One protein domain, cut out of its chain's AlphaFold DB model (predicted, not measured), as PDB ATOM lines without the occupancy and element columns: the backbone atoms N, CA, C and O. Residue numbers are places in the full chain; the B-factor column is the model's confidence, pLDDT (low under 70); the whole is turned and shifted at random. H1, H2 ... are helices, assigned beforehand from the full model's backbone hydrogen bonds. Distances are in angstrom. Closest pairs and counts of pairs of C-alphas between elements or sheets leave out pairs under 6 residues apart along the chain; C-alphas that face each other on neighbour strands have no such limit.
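What this domain is: This is residues 57 to 144 of the 310 residues of an uncharacterized protein of Rhizobiales bacterium 65-79 (UniProt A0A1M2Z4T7). One long helix, H1, makes the longest side of the domain, and a second helix, H5, runs side by side with the later half of it in the same direction. Two short helices, H4 and H3, pack on H1 at separate places along it, the four-residue H2 is near H1 just past its end, and after H5 a stretch with no named element, residues 131 to 144, folds back past H5. The printed part has 88 residues with five named helices, in the order H1, H2, H3, H4, H5, and no named strand; the class is all helix. The whole is compact, with a radius of gyration of the C-alphas of 12.8 A and spans of 39 by 27 by 23 A.

Where its parts are: Find C-alpha 57 at (28.052, -8.574, -25.643); from there H1 runs through residues 57 to 80, 34.9 A from first to last C-alpha, to C-alpha 80 at (5.818, -20.879, -1.666). After a tight link of two residues, look for H2 at residues 83 to 86, 5.1 A from first to last C-alpha, and then for H3 at residues 91 to 94, 5.0 A from first to last C-alpha. H4 follows at residues 106 to 111, with 8.4 A between its end C-alphas. H5 takes residues 116 to 130, 21.2 A long, and ends with C-alpha 130 at (3.681, -26.089, -6.617).

How they stand to each other: Begin with H1, the hub, which touches three other helices. With residues 63 to 67 alone it touches H4, at a shallow tilt of 26 degrees, opposite ways; the closest C-alphas are those of Arg 63 and Gln 111, 6.2 A apart. With residues 71 to 75 alone it touches H3, where the closest C-alphas, of Val 71 and Gly 91, are 4.7 A apart. With residues 70 to 80 alone it touches H5, at a shallow tilt of 23 degrees, the same way; look at Ile 77 and Val 127, whose C-alphas are the closest at 6.6 A. H2 is close to H1 but not clearly touching, with the closest C-alphas, of Leu 78 and Arg 86, 6.1 A apart. H4 and H5 are close but not clearly touching, at a steep tilt of 46 degrees, opposite ways; their closest C-alphas, of Leu 110 and Val 116, are 5.3 A apart. H3 and H5 are apart. In H1, H4 and H5 every O i to N i+4 pair is within hydrogen-bond range; H2 and H3 are too short for such a pair, and their single O i to N i+3 pair is within range in H3 but not in H2.

The domain as a whole: The two C-alphas farthest apart are those of Thr 57 and Asp 84, at 41.1 A. The printed part has no cut. The link from H3 to H4, 11 residues, is long, and the other three links are tight. Mean pLDDT of the printed part is 88.7, and no printed residue is under 70.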
ATOM      1  N   THR A  57      28.920  -9.383 -26.513       83.56
ATOM      2  CA  THR A  57      28.052  -8.574 -25.643       83.56
ATOM      3  C   THR A  57      26.629  -9.128 -25.593       83.56
ATOM      4  O   THR A  57      26.006  -9.125 -24.536       83.56
ATOM      5  N   LEU A  58      26.099  -9.620 -26.716       81.12
ATOM      6  CA  LEU A  58      24.782 -10.251 -26.765       81.12
ATOM      7  C   LEU A  58      24.758 -11.562 -25.971       81.12
ATOM      8  O   LEU A  58      23.805 -11.797 -25.235       81.12
ATOM      9  N   ALA A  59      25.794 -12.396 -26.095       82.25
ATOM     10  CA  ALA A  59      25.921 -13.629 -25.320       82.25
ATOM     11  C   ALA A  59      26.026 -13.347 -23.812       82.25
ATOM     12  O   ALA A  59      25.355 -13.995 -23.016       82.25
ATOM     13  N   GLU A  60      26.802 -12.340 -23.415       83.94
ATOM     14  CA  GLU A  60      26.947 -11.931 -22.014       83.94
ATOM     15  C   GLU A  60      25.634 -11.392 -21.425       83.94
ATOM     16  O   GLU A  60      25.238 -11.793 -20.327       83.94
ATOM     17  N   LYS A  61      24.905 -10.560 -22.183       85.31
ATOM     18  CA  LYS A  61      23.556 -10.112 -21.805       85.31
ATOM     19  C   LYS A  61      22.606 -11.289 -21.625       85.31
ATOM     20  O   LYS A  61      22.020 -11.421 -20.561       85.31
ATOM     21  N   ARG A  62      22.538 -12.196 -22.605       83.56
ATOM     22  CA  ARG A  62      21.693 -13.398 -22.524       83.56
ATOM     23  C   ARG A  62      22.002 -14.247 -21.293       83.56
ATOM     24  O   ARG A  62      21.076 -14.663 -20.612       83.56
ATOM     25  N   ARG A  63      23.280 -14.474 -20.978       84.31
ATOM     26  CA  ARG A  63      23.685 -15.218 -19.771       84.31
ATOM     27  C   ARG A  63      23.228 -14.528 -18.491       84.31
ATOM     28  O   ARG A  63      22.790 -15.194 -17.557       84.31
ATOM     29  N   THR A  64      23.313 -13.202 -18.457       86.25
ATOM     30  CA  THR A  64      22.862 -12.401 -17.313       86.25
ATOM     31  C   THR A  64      21.345 -12.477 -17.160       86.25
ATOM     32  O   THR A  64      20.865 -12.744 -16.062       86.25
ATOM     33  N   ASP A  65      20.607 -12.336 -18.262       87.94
ATOM     34  CA  ASP A  65      19.145 -12.406 -18.290       87.94
ATOM     35  C   ASP A  65      18.643 -13.790 -17.845       87.94
ATOM     36  O   ASP A  65      17.748 -13.882 -17.008       87.94
ATOM     37  N   VAL A  66      19.257 -14.871 -18.343       87.75
ATOM     38  CA  VAL A  66      18.940 -16.255 -17.942       87.75
ATOM     39  C   VAL A  66      19.191 -16.466 -16.452       87.75
ATOM     40  O   VAL A  66      18.343 -17.021 -15.757       87.75
ATOM     41  N   MET A  67      20.337 -16.011 -15.943       89.81
ATOM     42  CA  MET A  67      20.668 -16.140 -14.525       89.81
ATOM     43  C   MET A  67      19.686 -15.353 -13.651       89.81
ATOM     44  O   MET A  67      19.219 -15.871 -12.641       89.81
ATOM     45  N   GLN A  68      19.335 -14.128 -14.050       90.81
ATOM     46  CA  GLN A  68      18.372 -13.308 -13.326       90.81
ATOM     47  C   GLN A  68      16.972 -13.935 -13.337       90.81
ATOM     48  O   GLN A  68      16.326 -13.978 -12.291       90.81
ATOM     49  N   ALA A  69      16.520 -14.460 -14.478       90.38
ATOM     50  CA  ALA A  69      15.245 -15.164 -14.577       90.38
ATOM     51  C   ALA A  69      15.219 -16.408 -13.674       90.38
ATOM     52  O   ALA A  69      14.272 -16.591 -12.914       90.38
ATOM     53  N   ALA A  70      16.285 -17.216 -13.682       92.38
ATOM     54  CA  ALA A  70      16.393 -18.390 -12.817       92.38
ATOM     55  C   ALA A  70      16.341 -18.014 -11.327       92.38
ATOM     56  O   ALA A  70      15.591 -18.627 -10.570       92.38
ATOM     57  N   VAL A  71      17.076 -16.977 -10.910       94.38
ATOM     58  CA  VAL A  71      17.047 -16.469  -9.526       94.38
ATOM     59  C   VAL A  71      15.647 -16.006  -9.135       94.38
ATOM     60  O   VAL A  71      15.166 -16.380  -8.071       94.38
ATOM     61  N   GLN A  72      14.962 -15.256 -10.003       94.81
ATOM     62  CA  GLN A  72      13.595 -14.794  -9.746       94.81
ATOM     63  C   GLN A  72      12.615 -15.957  -9.572       94.81
ATOM     64  O   GLN A  72      11.809 -15.947  -8.639       94.81
ATOM     65  N   THR A  73      12.694 -16.974 -10.431       94.94
ATOM     66  CA  THR A  73      11.845 -18.165 -10.316       94.94
ATOM     67  C   THR A  73      12.166 -18.956  -9.050       94.94
ATOM     68  O   THR A  73      11.254 -19.391  -8.349       94.94
ATOM     69  N   VAL A  74      13.446 -19.101  -8.698       95.06
ATOM     70  CA  VAL A  74      13.868 -19.760  -7.454       95.06
ATOM     71  C   VAL A  74      13.375 -18.999  -6.224       95.06
ATOM     72  O   VAL A  74      12.836 -19.616  -5.310       95.06
ATOM     73  N   ASP A  75      13.491 -17.673  -6.195       94.56
ATOM     74  CA  ASP A  75      12.960 -16.862  -5.097       94.56
ATOM     75  C   ASP A  75      11.440 -17.009  -4.972       94.56
ATOM     76  O   ASP A  75      10.918 -17.110  -3.857       94.56
ATOM     77  N   TRP A  76      10.727 -17.090  -6.099       95.81
ATOM     78  CA  TRP A  76       9.300 -17.394  -6.102       95.81
ATOM     79  C   TRP A  76       9.009 -18.788  -5.524       95.81
ATOM     80  O   TRP A  76       8.145 -18.901  -4.654       95.81
ATOM     81  N   ILE A  77       9.754 -19.827  -5.930       94.50
ATOM     82  CA  ILE A  77       9.628 -21.194  -5.388       94.50
ATOM     83  C   ILE A  77       9.830 -21.177  -3.871       94.50
ATOM     84  O   ILE A  77       9.003 -21.705  -3.129       94.50
ATOM     85  N   LEU A  78      10.901 -20.536  -3.397       93.94
ATOM     86  CA  LEU A  78      11.225 -20.438  -1.973       93.94
ATOM     87  C   LEU A  78      10.146 -19.683  -1.187       93.94
ATOM     88  O   LEU A  78       9.905 -20.007  -0.027       93.94
ATOM     89  N   ALA A  79       9.470 -18.706  -1.798       93.25
ATOM     90  CA  ALA A  79       8.354 -17.993  -1.183       93.25
ATOM     91  C   ALA A  79       7.079 -18.848  -1.036       93.25
ATOM     92  O   ALA A  79       6.244 -18.533  -0.189       93.25
ATOM     93  N   GLN A  80       6.925 -19.922  -1.821       92.25
ATOM     94  CA  GLN A  80       5.818 -20.879  -1.666       92.25
ATOM     95  C   GLN A  80       6.057 -21.889  -0.535       92.25
ATOM     96  O   GLN A  80       5.127 -22.589  -0.125       92.25
ATOM     97  N   LEU A  81       7.295 -22.006  -0.049       91.50
ATOM     98  CA  LEU A  81       7.643 -22.941   1.011       91.50
ATOM     99  C   LEU A  81       7.356 -22.344   2.399       91.50
ATOM    100  O   LEU A  81       7.580 -21.152   2.623       91.50
ATOM    101  N   PRO A  82       6.907 -23.170   3.360       90.12
ATOM    102  CA  PRO A  82       6.912 -22.815   4.774       90.12
ATOM    103  C   PRO A  82       8.295 -22.325   5.238       90.12
ATOM    104  O   PRO A  82       9.332 -22.798   4.766       90.12
ATOM    105  N   GLY A  83       8.321 -21.356   6.159       83.75
ATOM    106  CA  GLY A  83       9.566 -20.704   6.589       83.75
ATOM    107  C   GLY A  83      10.575 -21.653   7.249       83.75
ATOM    108  O   GLY A  83      11.781 -21.464   7.111       83.75
ATOM    109  N   ASP A  84      10.086 -22.696   7.914       84.50
ATOM    110  CA  ASP A  84      10.871 -23.780   8.509       84.50
ATOM    111  C   ASP A  84      11.544 -24.683   7.463       84.50
ATOM    112  O   ASP A  84      12.656 -25.155   7.690       84.50
ATOM    113  N   GLU A  85      10.925 -24.871   6.295       85.94
ATOM    114  CA  GLU A  85      11.489 -25.645   5.177       85.94
ATOM    115  C   GLU A  85      12.480 -24.826   4.353       85.94
ATOM    116  O   GLU A  85      13.522 -25.329   3.935       85.94
ATOM    117  N   ARG A  86      12.172 -23.543   4.134       85.50
ATOM    118  CA  ARG A  86      13.024 -22.619   3.376       85.50
ATOM    119  C   ARG A  86      14.385 -22.397   4.044       85.50
ATOM    120  O   ARG A  86      15.390 -22.212   3.351       85.50
ATOM    121  N   GLY A  87      14.418 -22.360   5.377       84.19
ATOM    122  CA  GLY A  87      15.604 -21.972   6.136       84.19
ATOM    123  C   GLY A  87      16.081 -20.564   5.758       84.19
ATOM    124  O   GLY A  87      15.286 -19.634   5.643       84.19
ATOM    125  N   THR A  88      17.389 -20.404   5.540       86.19
ATOM    126  CA  THR A  88      18.017 -19.129   5.141       86.19
ATOM    127  C   THR A  88      18.318 -19.034   3.639       86.19
ATOM    128  O   THR A  88      19.017 -18.112   3.219       86.19
ATOM    129  N   MET A  89      17.813 -19.969   2.823       90.56
ATOM    130  CA  MET A  89      18.095 -20.002   1.385       90.56
ATOM    131  C   MET A  89      17.437 -18.818   0.653       90.56
ATOM    132  O   MET A  89      16.256 -18.502   0.857       90.56
ATOM    133  N   THR A  90      18.205 -18.195  -0.238       92.00
ATOM    134  CA  THR A  90      17.786 -17.192  -1.227       92.00
ATOM    135  C   THR A  90      18.202 -17.642  -2.630       92.00
ATOM    136  O   THR A  90      19.060 -18.518  -2.773       92.00
ATOM    137  N   GLY A  91      17.637 -17.048  -3.682       90.75
ATOM    138  CA  GLY A  91      18.053 -17.331  -5.057       90.75
ATOM    139  C   GLY A  91      19.544 -17.054  -5.295       90.75
ATOM    140  O   GLY A  91      20.233 -17.849  -5.935       90.75
ATOM    141  N   ASP A  92      20.091 -16.000  -4.685       91.88
ATOM    142  CA  ASP A  92      21.528 -15.708  -4.739       91.88
ATOM    143  C   ASP A  92      22.389 -16.749  -4.010       91.88
ATOM    144  O   ASP A  92      23.469 -17.100  -4.495       91.88
ATOM    145  N   SER A  93      21.942 -17.267  -2.857       93.19
ATOM    146  CA  SER A  93      22.677 -18.331  -2.166       93.19
ATOM    147  C   SER A  93      22.585 -19.658  -2.919       93.19
ATOM    148  O   SER A  93      23.568 -20.396  -2.965       93.19
ATOM    149  N   TRP A  94      21.445 -19.934  -3.563       94.75
ATOM    150  CA  TRP A  94      21.240 -21.110  -4.408       94.75
ATOM    151  C   TRP A  94      22.230 -21.168  -5.575       94.75
ATOM    152  O   TRP A  94      22.802 -22.229  -5.829       94.75
ATOM    153  N   LEU A  95      22.540 -20.033  -6.216       93.31
ATOM    154  CA  LEU A  95      23.541 -19.972  -7.289       93.31
ATOM    155  C   LEU A  95      24.924 -20.502  -6.873       93.31
ATOM    156  O   LEU A  95      25.696 -20.945  -7.725       93.31
ATOM    157  N   ASN A  96      25.243 -20.458  -5.578       93.06
ATOM    158  CA  ASN A  96      26.514 -20.935  -5.034       93.06
ATOM    159  C   ASN A  96      26.458 -22.403  -4.575       93.06
ATOM    160  O   ASN A  96      27.479 -22.943  -4.151       93.06
ATOM    161  N   THR A  97      25.298 -23.056  -4.660       92.44
ATOM    162  CA  THR A  97      25.164 -24.492  -4.387       92.44
ATOM    163  C   THR A  97      25.674 -25.324  -5.563       92.44
ATOM    164  O   THR A  97      25.769 -24.839  -6.692       92.44
ATOM    165  N   ILE A  98      26.052 -26.572  -5.281       91.06
ATOM    166  CA  ILE A  98      26.660 -27.477  -6.260       91.06
ATOM    167  C   ILE A  98      25.558 -28.158  -7.078       91.06
ATOM    168  O   ILE A  98      24.674 -28.815  -6.527       91.06
ATOM    169  N   HIS A  99      25.642 -28.025  -8.398       89.25
ATOM    170  CA  HIS A  99      24.864 -28.798  -9.351       89.25
ATOM    171  C   HIS A  99      25.411 -30.228  -9.399       89.25
ATOM    172  O   HIS A  99      26.582 -30.450  -9.716       89.25
ATOM    173  N   ALA A 100      24.565 -31.200  -9.055       85.38
ATOM    174  CA  ALA A 100      24.990 -32.575  -8.806       85.38
ATOM    175  C   ALA A 100      25.626 -33.254 -10.031       85.38
ATOM    176  O   ALA A 100      26.532 -34.064  -9.868       85.38
ATOM    177  N   GLU A 101      25.178 -32.923 -11.245       84.44
ATOM    178  CA  GLU A 101      25.640 -33.602 -12.459       84.44
ATOM    179  C   GLU A 101      26.946 -33.035 -13.009       84.44
ATOM    180  O   GLU A 101      27.827 -33.791 -13.410       84.44
ATOM    181  N   SER A 102      27.094 -31.707 -13.011       84.75
ATOM    182  CA  SER A 102      28.311 -31.061 -13.516       84.75
ATOM    183  C   SER A 102      29.399 -30.911 -12.450       84.75
ATOM    184  O   SER A 102      30.545 -30.617 -12.786       84.75
ATOM    185  N   GLY A 103      29.055 -31.056 -11.164       86.31
ATOM    186  CA  GLY A 103      29.954 -30.794 -10.034       86.31
ATOM    187  C   GLY A 103      30.331 -29.315  -9.866       86.31
ATOM    188  O   GLY A 103      31.127 -28.974  -8.993       86.31
ATOM    189  N   MET A 104      29.776 -28.429 -10.696       89.94
ATOM    190  CA  MET A 104      30.003 -26.985 -10.656       89.94
ATOM    191  C   MET A 104      28.940 -26.295  -9.804       89.94
ATOM    192  O   MET A 104      27.899 -26.871  -9.505       89.94
ATOM    193  N   THR A 105      29.158 -25.032  -9.441       92.31
ATOM    194  CA  THR A 105      28.072 -24.226  -8.870       92.31
ATOM    195  C   THR A 105      26.996 -23.954  -9.921       92.31
ATOM    196  O   THR A 105      27.313 -23.872 -11.111       92.31
ATOM    197  N   TYR A 106      25.739 -23.751  -9.519       90.88
ATOM    198  CA  TYR A 106      24.677 -23.367 -10.465       90.88
ATOM    199  C   TYR A 106      25.018 -22.090 -11.238       90.88
ATOM    200  O   TYR A 106      24.738 -22.002 -12.430       90.88
ATOM    201  N   ARG A 107      25.720 -21.136 -10.610       91.50
ATOM    202  CA  ARG A 107      26.268 -19.953 -11.290       91.50
ATOM    203  C   ARG A 107      27.172 -20.332 -12.463       91.50
ATOM    204  O   ARG A 107      26.996 -19.809 -13.558       91.50
ATOM    205  N   ALA A 108      28.130 -21.227 -12.238       89.56
ATOM    206  CA  ALA A 108      29.060 -21.666 -13.275       89.56
ATOM    207  C   ALA A 108      28.368 -22.543 -14.334       89.56
ATOM    208  O   ALA A 108      28.641 -22.389 -15.521       89.56
ATOM    209  N   ALA A 109      27.427 -23.401 -13.930       88.81
ATOM    210  CA  ALA A 109      26.658 -24.246 -14.842       88.81
ATOM    211  C   ALA A 109      25.777 -23.418 -15.797       88.81
ATOM    212  O   ALA A 109      25.768 -23.670 -17.000       88.81
ATOM    213  N   LEU A 110      25.110 -22.376 -15.289       87.31
ATOM    214  CA  LEU A 110      24.323 -21.453 -16.112       87.31
ATOM    215  C   LEU A 110      25.204 -20.594 -17.033       87.31
ATOM    216  O   LEU A 110      24.787 -20.247 -18.133       87.31
ATOM    217  N   GLN A 111      26.437 -20.277 -16.625       84.88
ATOM    218  CA  GLN A 111      27.404 -19.565 -17.473       84.88
ATOM    219  C   GLN A 111      28.009 -20.440 -18.580       84.88
ATOM    220  O   GLN A 111      28.468 -19.904 -19.591       84.88
ATOM    221  N   ALA A 112      28.027 -21.762 -18.395       79.94
ATOM    222  CA  ALA A 112      28.553 -22.723 -19.359       79.94
ATOM    223  C   ALA A 112      27.595 -23.003 -20.537       79.94
ATOM    224  O   ALA A 112      27.979 -23.727 -21.453       79.94
ATOM    225  N   ASP A 113      26.382 -22.426 -20.528       71.56
ATOM    226  CA  ASP A 113      25.285 -22.529 -21.513       71.56
ATOM    227  C   ASP A 113      24.735 -23.955 -21.779       71.56
ATOM    228  O   ASP A 113      23.553 -24.100 -22.082       71.56
ATOM    229  N   LEU A 114      25.541 -25.012 -21.632       73.25
ATOM    230  CA  LEU A 114      25.185 -26.402 -21.952       73.25
ATOM    231  C   LEU A 114      24.092 -26.971 -21.029       73.25
ATOM    232  O   LEU A 114      23.201 -27.680 -21.485       73.25
ATOM    233  N   GLU A 115      24.142 -26.618 -19.743       79.75
ATOM    234  CA  GLU A 115      23.236 -27.135 -18.705       79.75
ATOM    235  C   GLU A 115      21.962 -26.290 -18.539       79.75
ATOM    236  O   GLU A 115      21.022 -26.694 -17.853       79.75
ATOM    237  N   VAL A 116      21.904 -25.115 -19.178       83.44
ATOM    238  CA  VAL A 116      20.812 -24.141 -19.013       83.44
ATOM    239  C   VAL A 116      19.431 -24.744 -19.303       83.44
ATOM    240  O   VAL A 116      18.550 -24.580 -18.459       83.44
ATOM    241  N   PRO A 117      19.200 -25.462 -20.425       86.00
ATOM    242  CA  PRO A 117      17.869 -25.994 -20.725       86.00
ATOM    243  C   PRO A 117      17.402 -27.029 -19.702       86.00
ATOM    244  O   PRO A 117      16.213 -27.110 -19.401       86.00
ATOM    245  N   LYS A 118      18.337 -27.814 -19.160       87.31
ATOM    246  CA  LYS A 118      18.028 -28.860 -18.191       87.31
ATOM    247  C   LYS A 118      17.679 -28.268 -16.830       87.31
ATOM    248  O   LYS A 118      16.621 -28.576 -16.293       87.31
ATOM    249  N   ILE A 119      18.519 -27.363 -16.327       89.69
ATOM    250  CA  ILE A 119      18.279 -26.659 -15.061       89.69
ATOM    251  C   ILE A 119      16.954 -25.888 -15.129       89.69
ATOM    252  O   ILE A 119      16.154 -25.969 -14.201       89.69
ATOM    253  N   ALA A 120      16.691 -25.185 -16.237       89.19
ATOM    254  CA  ALA A 120      15.427 -24.479 -16.442       89.19
ATOM    255  C   ALA A 120      14.225 -25.437 -16.425       89.19
ATOM    256  O   ALA A 120      13.274 -25.193 -15.693       89.19
ATOM    257  N   GLY A 121      14.298 -26.563 -17.143       89.56
ATOM    258  CA  GLY A 121      13.218 -27.553 -17.164       89.56
ATOM    259  C   GLY A 121      12.932 -28.185 -15.798       89.56
ATOM    260  O   GLY A 121      11.774 -28.443 -15.469       89.56
ATOM    261  N   GLU A 122      13.956 -28.415 -14.972       90.75
ATOM    262  CA  GLU A 122      13.753 -28.912 -13.607       90.75
ATOM    263  C   GLU A 122      13.140 -27.844 -12.687       90.75
ATOM    264  O   GLU A 122      12.255 -28.167 -11.892       90.75
ATOM    265  N   ILE A 123      13.546 -26.575 -12.820       92.81
ATOM    266  CA  ILE A 123      12.923 -25.446 -12.110       92.81
ATOM    267  C   ILE A 123      11.448 -25.315 -12.513       92.81
ATOM    268  O   ILE A 123      10.586 -25.234 -11.636       92.81
ATOM    269  N   ASP A 124      11.142 -25.366 -13.808       92.25
ATOM    270  CA  ASP A 124       9.772 -25.286 -14.327       92.25
ATOM    271  C   ASP A 124       8.909 -26.451 -13.814       92.25
ATOM    272  O   ASP A 124       7.778 -26.246 -13.375       92.25
ATOM    273  N   ALA A 125       9.457 -27.671 -13.750       92.69
ATOM    274  CA  ALA A 125       8.751 -28.816 -13.172       92.69
ATOM    275  C   ALA A 125       8.414 -28.615 -11.681       92.69
ATOM    276  O   ALA A 125       7.362 -29.056 -11.207       92.69
ATOM    277  N   ILE A 126       9.287 -27.939 -10.924       93.88
ATOM    278  CA  ILE A 126       9.019 -27.577  -9.526       93.88
ATOM    279  C   ILE A 126       7.914 -26.518  -9.450       93.88
ATOM    280  O   ILE A 126       7.024 -26.638  -8.603       93.88
ATOM    281  N   VAL A 127       7.933 -25.517 -10.338       94.12
ATOM    282  CA  VAL A 127       6.866 -24.510 -10.440       94.12
ATOM    283  C   VAL A 127       5.524 -25.186 -10.708       94.12
ATOM    284  O   VAL A 127       4.588 -25.017  -9.925       94.12
ATOM    285  N   ASP A 128       5.444 -26.036 -11.731       93.50
ATOM    286  CA  ASP A 128       4.220 -26.750 -12.096       93.50
ATOM    287  C   ASP A 128       3.692 -27.635 -10.957       93.50
ATOM    288  O   ASP A 128       2.474 -27.752 -10.746       93.50
ATOM    289  N   MET A 129       4.594 -28.268 -10.201       94.31
ATOM    290  CA  MET A 129       4.238 -29.057  -9.022       94.31
ATOM    291  C   MET A 129       3.588 -28.179  -7.944       94.31
ATOM    292  O   MET A 129       2.539 -28.555  -7.405       94.31
ATOM    293  N   LEU A 130       4.184 -27.025  -7.629       91.44
ATOM    294  CA  LEU A 130       3.681 -26.089  -6.617       91.44
ATOM    295  C   LEU A 130       2.358 -25.440  -7.043       91.44
ATOM    296  O   LEU A 130       1.446 -25.307  -6.225       91.44
ATOM    297  N   GLU A 131       2.197 -25.150  -8.334       91.75
ATOM    298  CA  GLU A 131       0.928 -24.705  -8.922       91.75
ATOM    299  C   GLU A 131      -0.128 -25.819  -9.016       91.75
ATOM    300  O   GLU A 131      -1.278 -25.565  -9.381       91.75
ATOM    301  N   LYS A 132       0.229 -27.059  -8.652       87.69
ATOM    302  CA  LYS A 132      -0.623 -28.258  -8.704       87.69
ATOM    303  C   LYS A 132      -1.034 -28.669 -10.122       87.69
ATOM    304  O   LYS A 132      -1.987 -29.443 -10.256       87.69
ATOM    305  N   ARG A 133      -0.322 -28.202 -11.149       83.88
ATOM    306  CA  ARG A 133      -0.612 -28.427 -12.577       83.88
ATOM    307  C   ARG A 133       0.214 -29.552 -13.196       83.88
ATOM    308  O   ARG A 133      -0.228 -30.133 -14.181       83.88
ATOM    309  N   GLY A 134       1.359 -29.884 -12.604       82.94
ATOM    310  CA  GLY A 134       2.311 -30.831 -13.182       82.94
ATOM    311  C   GLY A 134       2.531 -32.132 -12.409       82.94
ATOM    312  O   GLY A 134       1.978 -32.335 -11.314       82.94
ATOM    313  N   PRO A 135       3.352 -33.026 -12.997       86.88
ATOM    314  CA  PRO A 135       3.898 -34.196 -12.321       86.88
ATOM    315  C   PRO A 135       4.879 -33.790 -11.211       86.88
ATOM    316  O   PRO A 135       5.207 -32.620 -11.026       86.88
ATOM    317  N   LEU A 136       5.351 -34.778 -10.451       89.69
ATOM    318  CA  LEU A 136       6.424 -34.556  -9.487       89.69
ATOM    319  C   LEU A 136       7.752 -34.332 -10.228       89.69
ATOM    320  O   LEU A 136       8.033 -35.075 -11.176       89.69
ATOM    321  N   PRO A 137       8.578 -33.365  -9.798       91.00
ATOM    322  CA  PRO A 137       9.896 -33.151 -10.370       91.00
ATOM    323  C   PRO A 137      10.799 -34.357 -10.071       91.00
ATOM    324  O   PRO A 137      10.664 -35.014  -9.036       91.00
ATOM    325  N   GLN A 138      11.720 -34.661 -10.989       84.88
ATOM    326  CA  GLN A 138      12.658 -35.784 -10.838       84.88
ATOM    327  C   GLN A 138      13.761 -35.481  -9.815       84.88
ATOM    328  O   GLN A 138      14.239 -36.387  -9.133       84.88
ATOM    329  N   GLY A 139      14.136 -34.208  -9.696       84.06
ATOM    330  CA  GLY A 139      15.165 -33.712  -8.793       84.06
ATOM    331  C   GLY A 139      14.730 -32.432  -8.087       84.06
ATOM    332  O   GLY A 139      13.711 -31.829  -8.414       84.06
ATOM    333  N   ALA A 140      15.510 -32.029  -7.087       86.12
ATOM    334  CA  ALA A 140      15.243 -30.828  -6.300       86.12
ATOM    335  C   ALA A 140      16.027 -29.595  -6.771       86.12
ATOM    336  O   ALA A 140      15.852 -28.526  -6.201       86.12
ATOM    337  N   VAL A 141      16.924 -29.734  -7.758       89.06
ATOM    338  CA  VAL A 141      17.808 -28.652  -8.240       89.06
ATOM    339  C   VAL A 141      18.567 -27.958  -7.093       89.06
ATOM    340  O   VAL A 141      18.813 -26.759  -7.109       89.06
ATOM    341  N   GLY A 142      18.914 -28.692  -6.030       86.69
ATOM    342  CA  GLY A 142      19.554 -28.118  -4.836       86.69
ATOM    343  C   GLY A 142      18.646 -27.238  -3.958       86.69
ATOM    344  O   GLY A 142      19.141 -26.612  -3.022       86.69
ATOM    345  N   LEU A 143      17.337 -27.190  -4.220       92.00
ATOM    346  CA  LEU A 143      16.352 -26.456  -3.425       92.00
ATOM    347  C   LEU A 143      15.791 -27.311  -2.275       92.00
ATOM    348  O   LEU A 143      15.641 -28.528  -2.416       92.00
ATOM    349  N   PRO A 144      15.406 -26.695  -1.140       91.38
ATOM    350  CA  PRO A 144      14.863 -27.404   0.018       91.38
ATOM    351  C   PRO A 144      13.377 -27.775  -0.160       91.38
ATOM    352  O   PRO A 144      12.530 -27.453   0.663       91.38
TER     353      PRO A 144